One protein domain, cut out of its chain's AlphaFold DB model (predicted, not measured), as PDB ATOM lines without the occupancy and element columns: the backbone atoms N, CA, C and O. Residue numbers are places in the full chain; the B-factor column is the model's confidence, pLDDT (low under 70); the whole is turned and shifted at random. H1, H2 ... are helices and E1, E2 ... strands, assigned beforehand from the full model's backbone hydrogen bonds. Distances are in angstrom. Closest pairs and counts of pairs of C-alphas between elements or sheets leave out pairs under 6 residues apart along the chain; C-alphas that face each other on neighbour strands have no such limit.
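This is residues 6 to 118 of the 122 residues of an uncharacterized protein of Gimesia chilikensis (UniProt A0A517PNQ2). One long helix, H1, runs through the middle, with H2, H3 and H4 packed round it and a small hairpin, E1 and E2, near its residues 33 to 41. The 113 printed residues hold E1, E2, H1, H2, H3 and H4 in that order, mostly helix, the two strands antiparallel; H1, H2 and H3 make an up-and-down bundle, each running against the one before. It is compact, radius of gyration of the C-alphas 13.4 A, spanning 37 by 28 by 27 A.

Look first at E1, residues 10 to 12, and E2, residues 15 to 18, an antiparallel hairpin with N 10 and O 18 within hydrogen-bond range at 2.9 A. The hub is H1, residues 28 to 49. Its residues 32 to 42 alone touch H2, residues 57 to 71, opposite ways at a steep tilt of 42 degrees, closest C-alphas Cys 35 and Leu 67, 6.4 A. Its residues 36 to 44 alone touch H4, residues 104 to 116, closest C-alphas Leu 40 and Ala 106, 5.3 A. H3, residues 78 to 91, touches H1 too, closest C-alphas Asp 28 and Leu 78, 4.9 A. O i to N i+4 pairs are within range in 15 of 18 for H1, 9 of 11 for H2, 8 of 10 for H3 and 7 of 9 for H4.

Find C-alpha 10 at (270.295, 209.349, 304.356), where E1 begins. H1 runs 31.6 A, H2 20.4 A, H3 19.5 A and H4 19.0 A, to C-alpha 116 at (272.103, 200.667, 321.924).

The printed part has no cut; the H3 to H4 link is long, and pLDDT is under 70 at residues 50 to 54.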
ATOM      1  N   PHE A   6     267.891 217.492 307.753       93.69
ATOM      2  CA  PHE A   6     267.370 216.151 308.048       93.69
ATOM      3  C   PHE A   6     265.994 215.877 307.404       93.69
ATOM      4  O   PHE A   6     265.478 214.760 307.511       93.69
ATOM      5  N   GLU A   7     265.441 216.835 306.649       95.81
ATOM      6  CA  GLU A   7     264.414 216.579 305.629       95.81
ATOM      7  C   GLU A   7     265.015 215.964 304.348       95.81
ATOM      8  O   GLU A   7     264.290 215.626 303.412       95.81
ATOM      9  N   VAL A   8     266.334 215.760 304.307       96.00
ATOM     10  CA  VAL A   8     267.021 215.004 303.260       96.00
ATOM     11  C   VAL A   8     267.227 213.557 303.736       96.00
ATOM     12  O   VAL A   8     267.709 213.330 304.852       96.00
ATOM     13  N   PRO A   9     266.863 212.537 302.934       96.69
ATOM     14  CA  PRO A   9     267.065 211.147 303.326       96.69
ATOM     15  C   PRO A   9     268.553 210.777 303.327       96.69
ATOM     16  O   PRO A   9     269.308 211.179 302.438       96.69
ATOM     17  N   VAL A  10     268.949 209.936 304.286       97.38
ATOM     18  CA  VAL A  10     270.295 209.349 304.356       97.38
ATOM     19  C   VAL A  10     270.261 207.952 303.747       97.38
ATOM     20  O   VAL A  10     269.454 207.108 304.157       97.38
ATOM     21  N   VAL A  11     271.137 207.692 302.776       97.44
ATOM     22  CA  VAL A  11     271.181 206.433 302.018       97.44
ATOM     23  C   VAL A  11     272.571 205.813 302.022       97.44
ATOM     24  O   VAL A  11     273.574 206.513 302.078       97.44
ATOM     25  N   CYS A  12     272.635 204.494 301.886       96.88
ATOM     26  CA  CYS A  12     273.870 203.755 301.644       96.88
ATOM     27  C   CYS A  12     273.611 202.702 300.569       96.88
ATOM     28  O   CYS A  12     272.643 201.944 300.665       96.88
ATOM     29  N   ASN A  13     274.442 202.669 299.522       94.50
ATOM     30  CA  ASN A  13     274.306 201.746 298.387       94.50
ATOM     31  C   ASN A  13     272.886 201.726 297.776       94.50
ATOM     32  O   ASN A  13     272.342 200.667 297.459       94.50
ATOM     33  N   GLY A  14     272.249 202.895 297.659       91.88
ATOM     34  CA  GLY A  14     270.886 203.032 297.129       91.88
ATOM     35  C   GLY A  14     269.759 202.584 298.072       91.88
ATOM     36  O   GLY A  14     268.592 202.650 297.687       91.88
ATOM     37  N   ARG A  15     270.065 202.156 299.305       94.81
ATOM     38  CA  ARG A  15     269.074 201.842 300.342       94.81
ATOM     39  C   ARG A  15     268.911 203.019 301.298       94.81
ATOM     40  O   ARG A  15     269.899 203.559 301.784       94.81
ATOM     41  N   VAL A  16     267.667 203.377 301.613       95.94
ATOM     42  CA  VAL A  16     267.360 204.377 302.648       95.94
ATOM     43  C   VAL A  16     267.677 203.795 304.020       95.94
ATOM     44  O   VAL A  16     267.060 202.810 304.423       95.94
ATOM     45  N   LEU A  17     268.632 204.412 304.717       96.00
ATOM     46  CA  LEU A  17     268.948 204.100 306.110       96.00
ATOM     47  C   LEU A  17     268.056 204.918 307.035       96.00
ATOM     48  O   LEU A  17     267.403 204.366 307.915       96.00
ATOM     49  N   ARG A  18     267.995 206.235 306.798       95.56
ATOM     50  CA  ARG A  18     267.150 207.158 307.554       95.56
ATOM     51  C   ARG A  18     266.236 207.929 306.597       95.56
ATOM     52  O   ARG A  18     266.746 208.617 305.710       95.56
ATOM     53  N   PRO A  19     264.903 207.814 306.737       94.69
ATOM     54  CA  PRO A  19     263.966 208.560 305.901       94.69
ATOM     55  C   PRO A  19     263.995 210.056 306.241       94.69
ATOM     56  O   PRO A  19     264.666 210.484 307.174       94.69
ATOM     57  N   VAL A  20     263.251 210.861 305.492       94.81
ATOM     58  CA  VAL A  20     263.006 212.274 305.823       94.81
ATOM     59  C   VAL A  20     262.406 212.380 307.227       94.81
ATOM     60  O   VAL A  20     261.468 211.649 307.547       94.81
ATOM     61  N   LEU A  21     262.928 213.300 308.037       93.88
ATOM     62  CA  LEU A  21     262.320 213.724 309.294       93.88
ATOM     63  C   LEU A  21     261.769 215.143 309.108       93.88
ATOM     64  O   LEU A  21     262.533 216.052 308.801       93.88
ATOM     65  N   ALA A  22     260.455 215.331 309.243       93.31
ATOM     66  CA  ALA A  22     259.831 216.637 309.032       93.31
ATOM     67  C   ALA A  22     260.199 217.597 310.169       93.31
ATOM     68  O   ALA A  22     259.930 217.302 311.333       93.31
ATOM     69  N   VAL A  23     260.767 218.763 309.837       91.44
ATOM     70  CA  VAL A  23     261.290 219.706 310.844       91.44
ATOM     71  C   VAL A  23     260.228 220.194 311.824       91.44
ATOM     72  O   VAL A  23     260.513 220.433 312.993       91.44
ATOM     73  N   GLU A  24     258.986 220.298 311.359       91.31
ATOM     74  CA  GLU A  24     257.857 220.788 312.149       91.31
ATOM     75  C   GLU A  24     257.382 219.793 313.220       91.31
ATOM     76  O   GLU A  24     256.621 220.180 314.104       91.31
ATOM     77  N   SER A  25     257.814 218.529 313.156       91.00
ATOM     78  CA  SER A  25     257.405 217.469 314.085       91.00
ATOM     79  C   SER A  25     258.543 216.913 314.941       91.00
ATOM     80  O   SER A  25     258.323 215.921 315.625       91.00
ATOM     81  N   VAL A  26     259.739 217.504 314.878       94.12
ATOM     82  CA  VAL A  26     260.911 217.024 315.626       94.12
ATOM     83  C   VAL A  26     260.733 217.277 317.120       94.12
ATOM     84  O   VAL A  26     260.346 218.374 317.530       94.12
ATOM     85  N   THR A  27     261.051 216.268 317.926       95.06
ATOM     86  CA  THR A  27     260.991 216.308 319.393       95.06
ATOM     87  C   THR A  27     262.260 215.726 320.023       95.06
ATOM     88  O   THR A  27     263.157 215.265 319.315       95.06
ATOM     89  N   ASP A  28     262.336 215.716 321.355       95.06
ATOM     90  CA  ASP A  28     263.449 215.102 322.097       95.06
ATOM     91  C   ASP A  28     263.635 213.613 321.755       95.06
ATOM     92  O   ASP A  28     264.758 213.114 321.744       95.06
ATOM     93  N   GLU A  29     262.561 212.903 321.391       93.75
ATOM     94  CA  GLU A  29     262.623 211.487 320.993       93.75
ATOM     95  C   GLU A  29     263.436 211.271 319.700       93.75
ATOM     96  O   GLU A  29     263.987 210.190 319.477       93.75
ATOM     97  N   ASP A  30     263.571 212.307 318.866       95.44
ATOM     98  CA  ASP A  30     264.302 212.254 317.599       95.44
ATOM     99  C   ASP A  30     265.801 212.565 317.750       95.44
ATOM    100  O   ASP A  30     266.566 212.390 316.798       95.44
ATOM    101  N   LEU A  31     266.267 212.996 318.931       95.56
ATOM    102  CA  LEU A  31     267.680 213.332 319.164       95.56
ATOM    103  C   LEU A  31     268.620 212.173 318.842       95.56
ATOM    104  O   LEU A  31     269.670 212.377 318.233       95.56
ATOM    105  N   ALA A  32     268.232 210.952 319.214       95.62
ATOM    106  CA  ALA A  32     269.005 209.763 318.893       95.62
ATOM    107  C   ALA A  32     269.107 209.560 317.372       95.62
ATOM    108  O   ALA A  32     270.185 209.249 316.868       95.62
ATOM    109  N   ASP A  33     268.022 209.782 316.619       96.25
ATOM    110  CA  ASP A  33     268.062 209.734 315.152       96.25
ATOM    111  C   ASP A  33     269.027 210.784 314.597       96.25
ATOM    112  O   ASP A  33     269.952 210.454 313.851       96.25
ATOM    113  N   LEU A  34     268.854 212.040 315.003       96.94
ATOM    114  CA  LEU A  34     269.676 213.156 314.543       96.94
ATOM    115  C   LEU A  34     271.161 212.935 314.854       96.94
ATOM    116  O   LEU A  34     272.008 213.143 313.985       96.94
ATOM    117  N   CYS A  35     271.481 212.432 316.048       97.00
ATOM    118  CA  CYS A  35     272.837 212.059 316.438       97.00
ATOM    119  C   CYS A  35     273.425 210.985 315.510       97.00
ATOM    120  O   CYS A  35     274.544 211.137 315.007       97.00
ATOM    121  N   ILE A  36     272.669 209.919 315.229       97.31
ATOM    122  CA  ILE A  36     273.113 208.848 314.332       97.31
ATOM    123  C   ILE A  36     273.314 209.365 312.904       97.31
ATOM    124  O   ILE A  36     274.314 209.021 312.274       97.31
ATOM    125  N   ARG A  37     272.430 210.233 312.396       97.69
ATOM    126  CA  ARG A  37     272.614 210.881 311.085       97.69
ATOM    127  C   ARG A  37     273.915 211.671 311.034       97.69
ATOM    128  O   ARG A  37     274.697 211.465 310.110       97.69
ATOM    129  N   MET A  38     274.166 212.529 312.024       97.81
ATOM    130  CA  MET A  38     275.391 213.330 312.071       97.81
ATOM    131  C   MET A  38     276.638 212.441 312.098       97.81
ATOM    132  O   MET A  38     277.567 212.690 311.337       97.81
ATOM    133  N   ASN A  39     276.646 211.359 312.882       97.19
ATOM    134  CA  ASN A  39     277.776 210.426 312.931       97.19
ATOM    135  C   ASN A  39     278.001 209.679 311.604       97.19
ATOM    136  O   ASN A  39     279.140 209.576 311.147       97.19
ATOM    137  N   LEU A  40     276.935 209.205 310.947       96.88
ATOM    138  CA  LEU A  40     277.027 208.559 309.630       96.88
ATOM    139  C   LEU A  40     277.642 209.493 308.577       96.88
ATOM    140  O   LEU A  40     278.486 209.076 307.778       96.88
ATOM    141  N   ILE A  41     277.201 210.750 308.577       96.12
ATOM    142  CA  ILE A  41     277.636 211.780 307.631       96.12
ATOM    143  C   ILE A  41     279.077 212.186 307.921       96.12
ATOM    144  O   ILE A  41     279.906 212.177 307.012       96.12
ATOM    145  N   LEU A  42     279.383 212.481 309.186       94.69
ATOM    146  CA  LEU A  42     280.710 212.881 309.628       94.69
ATOM    147  C   LEU A  42     281.742 211.819 309.269       94.69
ATOM    148  O   LEU A  42     282.726 212.138 308.612       94.69
ATOM    149  N   ASP A  43     281.514 210.556 309.641       92.75
ATOM    150  CA  ASP A  43     282.488 209.496 309.371       92.75
ATOM    151  C   ASP A  43     282.634 209.240 307.863       92.75
ATOM    152  O   ASP A  43     283.735 208.973 307.388       92.75
ATOM    153  N   SER A  44     281.560 209.377 307.077       93.56
ATOM    154  CA  SER A  44     281.634 209.225 305.616       93.56
ATOM    155  C   SER A  44     282.448 210.326 304.948       93.56
ATOM    156  O   SER A  44     283.292 210.034 304.107       93.56
ATOM    157  N   ILE A  45     282.212 211.582 305.328       91.00
ATOM    158  CA  ILE A  45     282.869 212.734 304.713       91.00
ATOM    159  C   ILE A  45     284.305 212.876 305.220       91.00
ATOM    160  O   ILE A  45     285.238 213.046 304.433       91.00
ATOM    161  N   GLU A  46     284.501 212.835 306.535       87.94
ATOM    162  CA  GLU A  46     285.785 213.184 307.134       87.94
ATOM    163  C   GLU A  46     286.816 212.071 306.982       87.94
ATOM    164  O   GLU A  46     287.992 212.375 306.834       87.94
ATOM    165  N   TYR A  47     286.427 210.798 306.887       81.19
ATOM    166  CA  TYR A  47     287.393 209.737 306.587       81.19
ATOM    167  C   TYR A  47     288.062 209.894 305.223       81.19
ATOM    168  O   TYR A  47     289.277 209.738 305.121       81.19
ATOM    169  N   GLU A  48     287.301 210.257 304.187       75.31
ATOM    170  CA  GLU A  48     287.868 210.527 302.860       75.31
ATOM    171  C   GLU A  48     288.744 211.791 302.855       75.31
ATOM    172  O   GLU A  48     289.684 211.904 302.068       75.31
ATOM    173  N   ARG A  49     288.470 212.746 303.754       72.38
ATOM    174  CA  ARG A  49     289.221 214.006 303.877       72.38
ATOM    175  C   ARG A  49     290.447 213.913 304.789       72.38
ATOM    176  O   ARG A  49     291.379 214.700 304.615       72.38
ATOM    177  N   CYS A  50     290.457 212.984 305.744       61.47
ATOM    178  CA  CYS A  50     291.472 212.870 306.794       61.47
ATOM    179  C   CYS A  50     292.771 212.178 306.351       61.47
ATOM    180  O   CYS A  50     293.713 212.127 307.146       61.47
ATOM    181  N   GLU A  51     292.912 211.732 305.095       55.78
ATOM    182  CA  GLU A  51     294.241 211.479 304.516       55.78
ATOM    183  C   GLU A  51     294.992 212.818 304.322       55.78
ATOM    184  O   GLU A  51     295.144 213.342 303.220       55.78
ATOM    185  N   GLY A  52     295.454 213.406 305.434       52.09
ATOM    186  CA  GLY A  52     296.333 214.578 305.470       52.09
ATOM    187  C   GLY A  52     295.700 215.921 305.863       52.09
ATOM    188  O   GLY A  52     296.365 216.945 305.701       52.09
ATOM    189  N   ARG A  53     294.464 215.964 306.387       60.53
ATOM    190  CA  ARG A  53     293.835 217.197 306.913       60.53
ATOM    191  C   ARG A  53     293.411 217.049 308.374       60.53
ATOM    192  O   ARG A  53     293.071 215.959 308.818       60.53
ATOM    193  N   LEU A  54     293.462 218.160 309.112       67.56
ATOM    194  CA  LEU A  54     292.949 218.254 310.479       67.56
ATOM    195  C   LEU A  54     291.419 218.325 310.438       67.56
ATOM    196  O   LEU A  54     290.869 219.149 309.707       67.56
ATOM    197  N   ILE A  55     290.764 217.478 311.229       78.62
ATOM    198  CA  ILE A  55     289.317 217.517 311.444       78.62
ATOM    199  C   ILE A  55     288.927 218.808 312.176       78.62
ATOM    200  O   ILE A  55     289.667 219.281 313.044       78.62
ATOM    201  N   ASN A  56     287.779 219.393 311.828       84.88
ATOM    202  CA  ASN A  56     287.262 220.552 312.549       84.88
ATOM    203  C   ASN A  56     286.664 220.105 313.894       84.88
ATOM    204  O   ASN A  56     285.573 219.534 313.934       84.88
ATOM    205  N   LEU A  57     287.389 220.367 314.983       87.62
ATOM    206  CA  LEU A  57     286.983 219.984 316.337       87.62
ATOM    207  C   LEU A  57     285.700 220.687 316.790       87.62
ATOM    208  O   LEU A  57     284.912 220.074 317.499       87.62
ATOM    209  N   ASP A  58     285.424 221.896 316.292       89.25
ATOM    210  CA  ASP A  58     284.196 222.633 316.622       89.25
ATOM    211  C   ASP A  58     282.934 221.927 316.090       89.25
ATOM    212  O   ASP A  58     281.829 222.199 316.547       89.25
ATOM    213  N   ILE A  59     283.089 221.000 315.137       90.19
ATOM    214  CA  ILE A  59     282.010 220.141 314.626       90.19
ATOM    215  C   ILE A  59     282.081 218.745 315.248       90.19
ATOM    216  O   ILE A  59     281.056 218.177 315.624       90.19
ATOM    217  N   PHE A  60     283.281 218.173 315.350       90.31
ATOM    218  CA  PHE A  60     283.467 216.802 315.824       90.31
ATOM    219  C   PHE A  60     283.174 216.628 317.321       90.31
ATOM    220  O   PHE A  60     282.478 215.680 317.702       90.31
ATOM    221  N   ASP A  61     283.680 217.528 318.166       92.81
ATOM    222  CA  ASP A  61     283.571 217.400 319.622       92.81
ATOM    223  C   ASP A  61     282.109 217.484 320.094       92.81
ATOM    224  O   ASP A  61     281.705 216.629 320.890       92.81
ATOM    225  N   PRO A  62     281.266 218.411 319.589       95.62
ATOM    226  CA  PRO A  62     279.852 218.442 319.956       95.62
ATOM    227  C   PRO A  62     279.082 217.194 319.511       95.62
ATOM    228  O   PRO A  62     278.291 216.660 320.285       95.62
ATOM    229  N   VAL A  63     279.331 216.676 318.302       95.50
ATOM    230  CA  VAL A  63     278.660 215.455 317.810       95.50
ATOM    231  C   VAL A  63     279.031 214.240 318.662       95.50
ATOM    232  O   VAL A  63     278.163 213.433 319.003       95.50
ATOM    233  N   THR A  64     280.305 214.129 319.044       93.69
ATOM    234  CA  THR A  64     280.784 213.062 319.935       93.69
ATOM    235  C   THR A  64     280.198 213.213 321.337       93.69
ATOM    236  O   THR A  64     279.745 212.234 321.925       93.69
ATOM    237  N   SER A  65     280.137 214.445 321.846       95.44
ATOM    238  CA  SER A  65     279.570 214.745 323.163       95.44
ATOM    239  C   SER A  65     278.085 214.387 323.233       95.44
ATOM    240  O   SER A  65     277.674 213.734 324.187       95.44
ATOM    241  N   LEU A  66     277.295 214.716 322.202       96.06
ATOM    242  CA  LEU A  66     275.888 214.312 322.121       96.06
ATOM    243  C   LEU A  66     275.739 212.789 322.186       96.06
ATOM    244  O   LEU A  66     274.891 212.276 322.914       96.06
ATOM    245  N   LEU A  67     276.565 212.056 321.435       95.50
ATOM    246  CA  LEU A  67     276.528 210.596 321.444       95.50
ATOM    247  C   LEU A  67     276.850 210.033 322.836       95.50
ATOM    248  O   LEU A  67     276.187 209.104 323.295       95.50
ATOM    249  N   ASP A  68     277.842 210.597 323.523       94.69
ATOM    250  CA  ASP A  68     278.212 210.190 324.880       94.69
ATOM    251  C   ASP A  68     277.131 210.513 325.914       94.69
ATOM    252  O   ASP A  68     276.868 209.694 326.801       94.69
ATOM    253  N   GLU A  69     276.456 211.654 325.785       95.19
ATOM    254  CA  GLU A  69     275.328 211.999 326.647       95.19
ATOM    255  C   GLU A  69     274.139 211.066 326.427       95.19
ATOM    256  O   GLU A  69     273.624 210.528 327.405       95.19
ATOM    257  N   LEU A  70     273.777 210.765 325.175       93.88
ATOM    258  CA  LEU A  70     272.715 209.805 324.843       93.88
ATOM    259  C   LEU A  70     273.036 208.369 325.286       93.88
ATOM    260  O   LEU A  70     272.138 207.566 325.531       93.88
ATOM    261  N   ARG A  71     274.323 208.014 325.391       90.88
ATOM    262  CA  ARG A  71     274.761 206.731 325.967       90.88
ATOM    263  C   ARG A  71     274.637 206.703 327.491       90.88
ATOM    264  O   ARG A  71     274.662 205.610 328.069       90.88
ATOM    265  N   SER A  72     274.590 207.863 328.137       87.94
ATOM    266  CA  SER A  72     274.441 207.998 329.583       87.94
ATOM    267  C   SER A  72     272.960 208.079 329.966       87.94
ATOM    268  O   SER A  72     272.147 208.543 329.181       87.94
ATOM    269  N   ASP A  73     272.590 207.679 331.187       76.75
ATOM    270  CA  ASP A  73     271.206 207.807 331.691       76.75
ATOM    271  C   ASP A  73     270.835 209.271 332.038       76.75
ATOM    272  O   ASP A  73     270.099 209.536 332.992       76.75
ATOM    273  N   ARG A  74     271.417 210.246 331.332       83.12
ATOM    274  CA  ARG A  74     271.098 211.663 331.495       83.12
ATOM    275  C   ARG A  74     269.853 212.005 330.693       83.12
ATOM    276  O   ARG A  74     269.592 211.426 329.646       83.12
ATOM    277  N   ASP A  75     269.115 212.976 331.206       87.88
ATOM    278  CA  ASP A  75     268.052 213.622 330.450       87.88
ATOM    279  C   ASP A  75     268.706 214.534 329.403       87.88
ATOM    280  O   ASP A  75     269.470 215.429 329.772       87.88
ATOM    281  N   VAL A  76     268.474 214.253 328.121       93.12
ATOM    282  CA  VAL A  76     269.043 214.993 326.985       93.12
ATOM    283  C   VAL A  76     267.889 215.657 326.249       93.12
ATOM    284  O   VAL A  76     266.975 214.967 325.800       93.12
ATOM    285  N   GLN A  77     267.932 216.982 326.121       95.44
ATOM    286  CA  GLN A  77     266.837 217.772 325.553       95.44
ATOM    287  C   GLN A  77     267.246 218.378 324.215       95.44
ATOM    288  O   GLN A  77     268.380 218.821 324.038       95.44
ATOM    289  N   LEU A  78     266.332 218.396 323.244       95.12
ATOM    290  CA  LEU A  78     266.610 218.859 321.884       95.12
ATOM    291  C   LEU A  78     267.092 220.306 321.881       95.12
ATOM    292  O   LEU A  78     267.967 220.650 321.087       95.12
ATOM    293  N   GLU A  79     266.529 221.138 322.761       95.88
ATOM    294  CA  GLU A  79     266.841 222.564 322.850       95.88
ATOM    295  C   GLU A  79     268.329 222.848 323.086       95.88
ATOM    296  O   GLU A  79     268.863 223.779 322.478       95.88
ATOM    297  N   ASP A  80     269.010 221.994 323.853       95.81
ATOM    298  CA  ASP A  80     270.438 222.117 324.162       95.81
ATOM    299  C   ASP A  80     271.334 221.824 322.947       95.81
ATOM    300  O   ASP A  80     272.483 222.262 322.882       95.81
ATOM    301  N   TRP A  81     270.806 221.109 321.949       96.44
ATOM    302  CA  TRP A  81     271.571 220.603 320.807       96.44
ATOM    303  C   TRP A  81     271.208 221.259 319.473       96.44
ATOM    304  O   TRP A  81     271.826 220.947 318.452       96.44
ATOM    305  N   ILE A  82     270.259 222.202 319.458       96.50
ATOM    306  CA  ILE A  82     269.826 222.903 318.235       96.50
ATOM    307  C   ILE A  82     271.005 223.581 317.532       96.50
ATOM    308  O   ILE A  82     271.126 223.489 316.310       96.50
ATOM    309  N   GLU A  83     271.874 224.261 318.282       96.12
ATOM    310  CA  GLU A  83     273.034 224.954 317.711       96.12
ATOM    311  C   GLU A  83     273.987 223.970 317.028       96.12
ATOM    312  O   GLU A  83     274.382 224.193 315.883       96.12
ATOM    313  N   THR A  84     274.275 222.840 317.678       96.25
ATOM    314  CA  THR A  84     275.099 221.758 317.123       96.25
ATOM    315  C   THR A  84     274.492 221.199 315.837       96.25
ATOM    316  O   THR A  84     275.175 221.123 314.816       96.25
ATOM    317  N   ILE A  85     273.198 220.859 315.855       97.12
ATOM    318  CA  ILE A  85     272.482 220.295 314.700       97.12
ATOM    319  C   ILE A  85     272.498 221.269 313.515       97.12
ATOM    320  O   ILE A  85     272.714 220.858 312.372       97.12
ATOM    321  N   ASN A  86     272.286 222.559 313.773       96.88
ATOM    322  CA  ASN A  86     272.276 223.588 312.738       96.88
ATOM    323  C   ASN A  86     273.667 223.820 312.151       96.88
ATOM    324  O   ASN A  86     273.830 223.793 310.932       96.88
ATOM    325  N   THR A  87     274.664 224.006 313.017       96.12
ATOM    326  CA  THR A  87     276.051 224.266 312.616       96.12
ATOM    327  C   THR A  87     276.606 223.100 311.804       96.12
ATOM    328  O   THR A  87     277.286 223.309 310.802       96.12
ATOM    329  N   PHE A  88     276.259 221.866 312.180       96.56
ATOM    330  CA  PHE A  88     276.607 220.673 311.415       96.56
ATOM    331  C   PHE A  88     276.042 220.718 309.989       96.56
ATOM    332  O   PHE A  88     276.776 220.525 309.018       96.56
ATOM    333  N   GLY A  89     274.742 221.001 309.856       96.12
ATOM    334  CA  GLY A  89     274.066 221.097 308.562       96.12
ATOM    335  C   GLY A  89     274.644 222.175 307.653       96.12
ATOM    336  O   GLY A  89     274.873 221.922 306.469       96.12
ATOM    337  N   GLU A  90     274.917 223.353 308.217       95.69
ATOM    338  CA  GLU A  90     275.523 224.481 307.509       95.69
ATOM    339  C   GLU A  90     276.954 224.163 307.061       95.69
ATOM    340  O   GLU A  90     277.293 224.353 305.891       95.69
ATOM    341  N   TYR A  91     277.781 223.619 307.960       94.06
ATOM    342  CA  TYR A  91     279.182 223.297 307.680       94.06
ATOM    343  C   TYR A  91     279.332 222.323 306.505       94.06
ATOM    344  O   TYR A  91     280.211 222.497 305.655       94.06
ATOM    345  N   TYR A  92     278.459 221.315 306.426       93.31
ATOM    346  CA  TYR A  92     278.456 220.340 305.335       93.31
ATOM    347  C   TYR A  92     277.537 220.713 304.159       93.31
ATOM    348  O   TYR A  92     277.480 219.953 303.196       93.31
ATOM    349  N   GLN A  93     276.867 221.873 304.201       94.56
ATOM    350  CA  GLN A  93     275.961 222.370 303.151       94.56
ATOM    351  C   GLN A  93     274.867 221.356 302.768       94.56
ATOM    352  O   GLN A  93     274.585 221.119 301.594       94.56
ATOM    353  N   LEU A  94     274.266 220.721 303.773       95.62
ATOM    354  CA  LEU A  94     273.384 219.568 303.570       95.62
ATOM    355  C   LEU A  94     271.976 219.938 303.077       95.62
ATOM    356  O   LEU A  94     271.315 219.102 302.466       95.62
ATOM    357  N   GLU A  95     271.504 221.163 303.328       92.00
ATOM    358  CA  GLU A  95     270.140 221.590 302.963       92.00
ATOM    359  C   GLU A  95     269.884 221.603 301.450       92.00
ATOM    360  O   GLU A  95     268.752 221.396 301.017       92.00
ATOM    361  N   ASP A  96     270.928 221.797 300.644       90.44
ATOM    362  CA  ASP A  96     270.821 221.848 299.182       90.44
ATOM    363  C   ASP A  96     270.883 220.453 298.526       90.44
ATOM    364  O   ASP A  96     270.828 220.320 297.297       90.44
ATOM    365  N   MET A  97     271.023 219.389 299.322       94.38
ATOM    366  CA  MET A  97     271.144 218.023 298.821       94.38
ATOM    367  C   MET A  97     269.770 217.379 298.598       94.38
ATOM    368  O   MET A  97     268.850 217.517 299.393       94.38
ATOM    369  N   ASN A  98     269.644 216.583 297.533       94.31
ATOM    370  CA  ASN A  98     268.451 215.748 297.321       94.31
ATOM    371  C   ASN A  98     268.503 214.438 298.124       94.31
ATOM    372  O   ASN A  98     267.478 213.822 298.407       94.31
ATOM    373  N   VAL A  99     269.717 213.982 298.424       96.25
ATOM    374  CA  VAL A  99     270.013 212.757 299.160       96.25
ATOM    375  C   VAL A  99     271.391 212.901 299.797       96.25
ATOM    376  O   VAL A  99     272.288 213.482 299.186       96.25
ATOM    377  N   ILE A 100     271.561 212.361 301.002       96.81
ATOM    378  CA  ILE A 100     272.858 212.293 301.672       96.81
ATOM    379  C   ILE A 100     273.353 210.849 301.588       96.81
ATOM    380  O   ILE A 100     272.831 209.958 302.260       96.81
ATOM    381  N   GLU A 101     274.329 210.602 300.720       96.44
ATOM    382  CA  GLU A 101     274.937 209.281 300.559       96.44
ATOM    383  C   GLU A 101     276.072 209.083 301.570       96.44
ATOM    384  O   GLU A 101     276.969 209.915 301.686       96.44
ATOM    385  N   VAL A 102     276.013 207.978 302.315       96.62
ATOM    386  CA  VAL A 102     277.003 207.599 303.329       96.62
ATOM    387  C   VAL A 102     277.658 206.269 302.982       96.62
ATOM    388  O   VAL A 102     277.095 205.421 302.286       96.62
ATOM    389  N   THR A 103     278.876 206.075 303.478       95.62
ATOM    390  CA  THR A 103     279.688 204.899 303.164       95.62
ATOM    391  C   THR A 103     279.278 203.684 304.008       95.62
ATOM    392  O   THR A 103     278.917 203.835 305.177       95.62
ATOM    393  N   PRO A 104     279.417 202.445 303.494       95.25
ATOM    394  CA  PRO A 104     279.177 201.234 304.286       95.25
ATOM    395  C   PRO A 104     280.039 201.137 305.551       95.25
ATOM    396  O   PRO A 104     279.611 200.570 306.553       95.25
ATOM    397  N   ARG A 105     281.251 201.709 305.520       94.38
ATOM    398  CA  ARG A 105     282.148 201.768 306.681       94.38
ATOM    399  C   ARG A 105     281.534 202.596 307.811       94.38
ATOM    400  O   ARG A 105     281.539 202.136 308.947       94.38
ATOM    401  N   ALA A 106     280.964 203.757 307.489       94.75
ATOM    402  CA  ALA A 106     280.292 204.600 308.476       94.75
ATOM    403  C   ALA A 106     279.102 203.895 309.124       94.75
ATOM    404  O   ALA A 106     278.922 203.983 310.337       94.75
ATOM    405  N   VAL A 107     278.346 203.119 308.340       96.19
ATOM    406  CA  VAL A 107     277.266 202.274 308.870       96.19
ATOM    407  C   VAL A 107     277.809 201.257 309.872       96.19
ATOM    408  O   VAL A 107     277.315 201.189 310.993       96.19
ATOM    409  N   ALA A 108     278.854 200.512 309.502       94.75
ATOM    410  CA  ALA A 108     279.449 199.497 310.370       94.75
ATOM    411  C   ALA A 108     280.027 200.086 311.673       94.75
ATOM    412  O   ALA A 108     279.911 199.474 312.732       94.75
ATOM    413  N   ASN A 109     280.624 201.278 311.612       94.19
ATOM    414  CA  ASN A 109     281.246 201.915 312.773       94.19
ATOM    415  C   ASN A 109     280.230 202.366 313.829       94.19
ATOM    416  O   ASN A 109     280.535 202.308 315.017       94.19
ATOM    417  N   ILE A 110     279.037 202.795 313.409       95.44
ATOM    418  CA  ILE A 110     278.013 203.326 314.317       95.44
ATOM    419  C   ILE A 110     276.928 202.294 314.672       95.44
ATOM    420  O   ILE A 110     276.083 202.554 315.524       95.44
ATOM    421  N   GLU A 111     276.942 201.107 314.059       94.62
ATOM    422  CA  GLU A 111     275.895 200.085 314.212       94.62
ATOM    423  C   GLU A 111     275.652 199.686 315.675       94.62
ATOM    424  O   GLU A 111     274.506 199.570 316.112       94.62
ATOM    425  N   THR A 112     276.724 199.526 316.456       93.94
ATOM    426  CA  THR A 112     276.615 199.158 317.878       93.94
ATOM    427  C   THR A 112     275.942 200.258 318.699       93.94
ATOM    428  O   THR A 112     275.117 199.967 319.567       93.94
ATOM    429  N   ASP A 113     276.258 201.520 318.415       94.88
ATOM    430  CA  ASP A 113     275.662 202.658 319.109       94.88
ATOM    431  C   ASP A 113     274.218 202.886 318.700       94.88
ATOM    432  O   ASP A 113     273.361 203.070 319.559       94.88
ATOM    433  N   ALA A 114     273.929 202.786 317.403       94.56
ATOM    434  CA  ALA A 114     272.569 202.836 316.895       94.56
ATOM    435  C   ALA A 114     271.700 201.773 317.582       94.56
ATOM    436  O   ALA A 114     270.658 202.108 318.144       94.56
ATOM    437  N   ALA A 115     272.165 200.521 317.646       94.38
ATOM    438  CA  ALA A 115     271.442 199.443 318.313       94.38
ATOM    439  C   ALA A 115     271.222 199.716 319.812       94.38
ATOM    440  O   ALA A 115     270.132 199.462 320.327       94.38
ATOM    441  N   ARG A 116     272.226 200.268 320.510       93.69
ATOM    442  CA  ARG A 116     272.103 200.667 321.924       93.69
ATOM    443  C   ARG A 116     271.048 201.754 322.128       93.69
ATOM    444  O   ARG A 116     270.342 201.718 323.130       93.69
ATOM    445  N   LEU A 117     270.924 202.675 321.177       93.44
ATOM    446  CA  LEU A 117     269.916 203.735 321.164       93.44
ATOM    447  C   LEU A 117     268.561 203.279 320.586       93.44
ATOM    448  O   LEU A 117     267.677 204.101 320.369       93.44
ATOM    449  N   GLY A 118     268.374 201.981 320.311       93.06
ATOM    450  CA  GLY A 118     267.123 201.439 319.764       93.06
ATOM    451  C   GLY A 118     266.891 201.749 318.279       93.06
ATOM    452  O   GLY A 118     265.785 201.561 317.772       93.06
TER     453      GLY A 118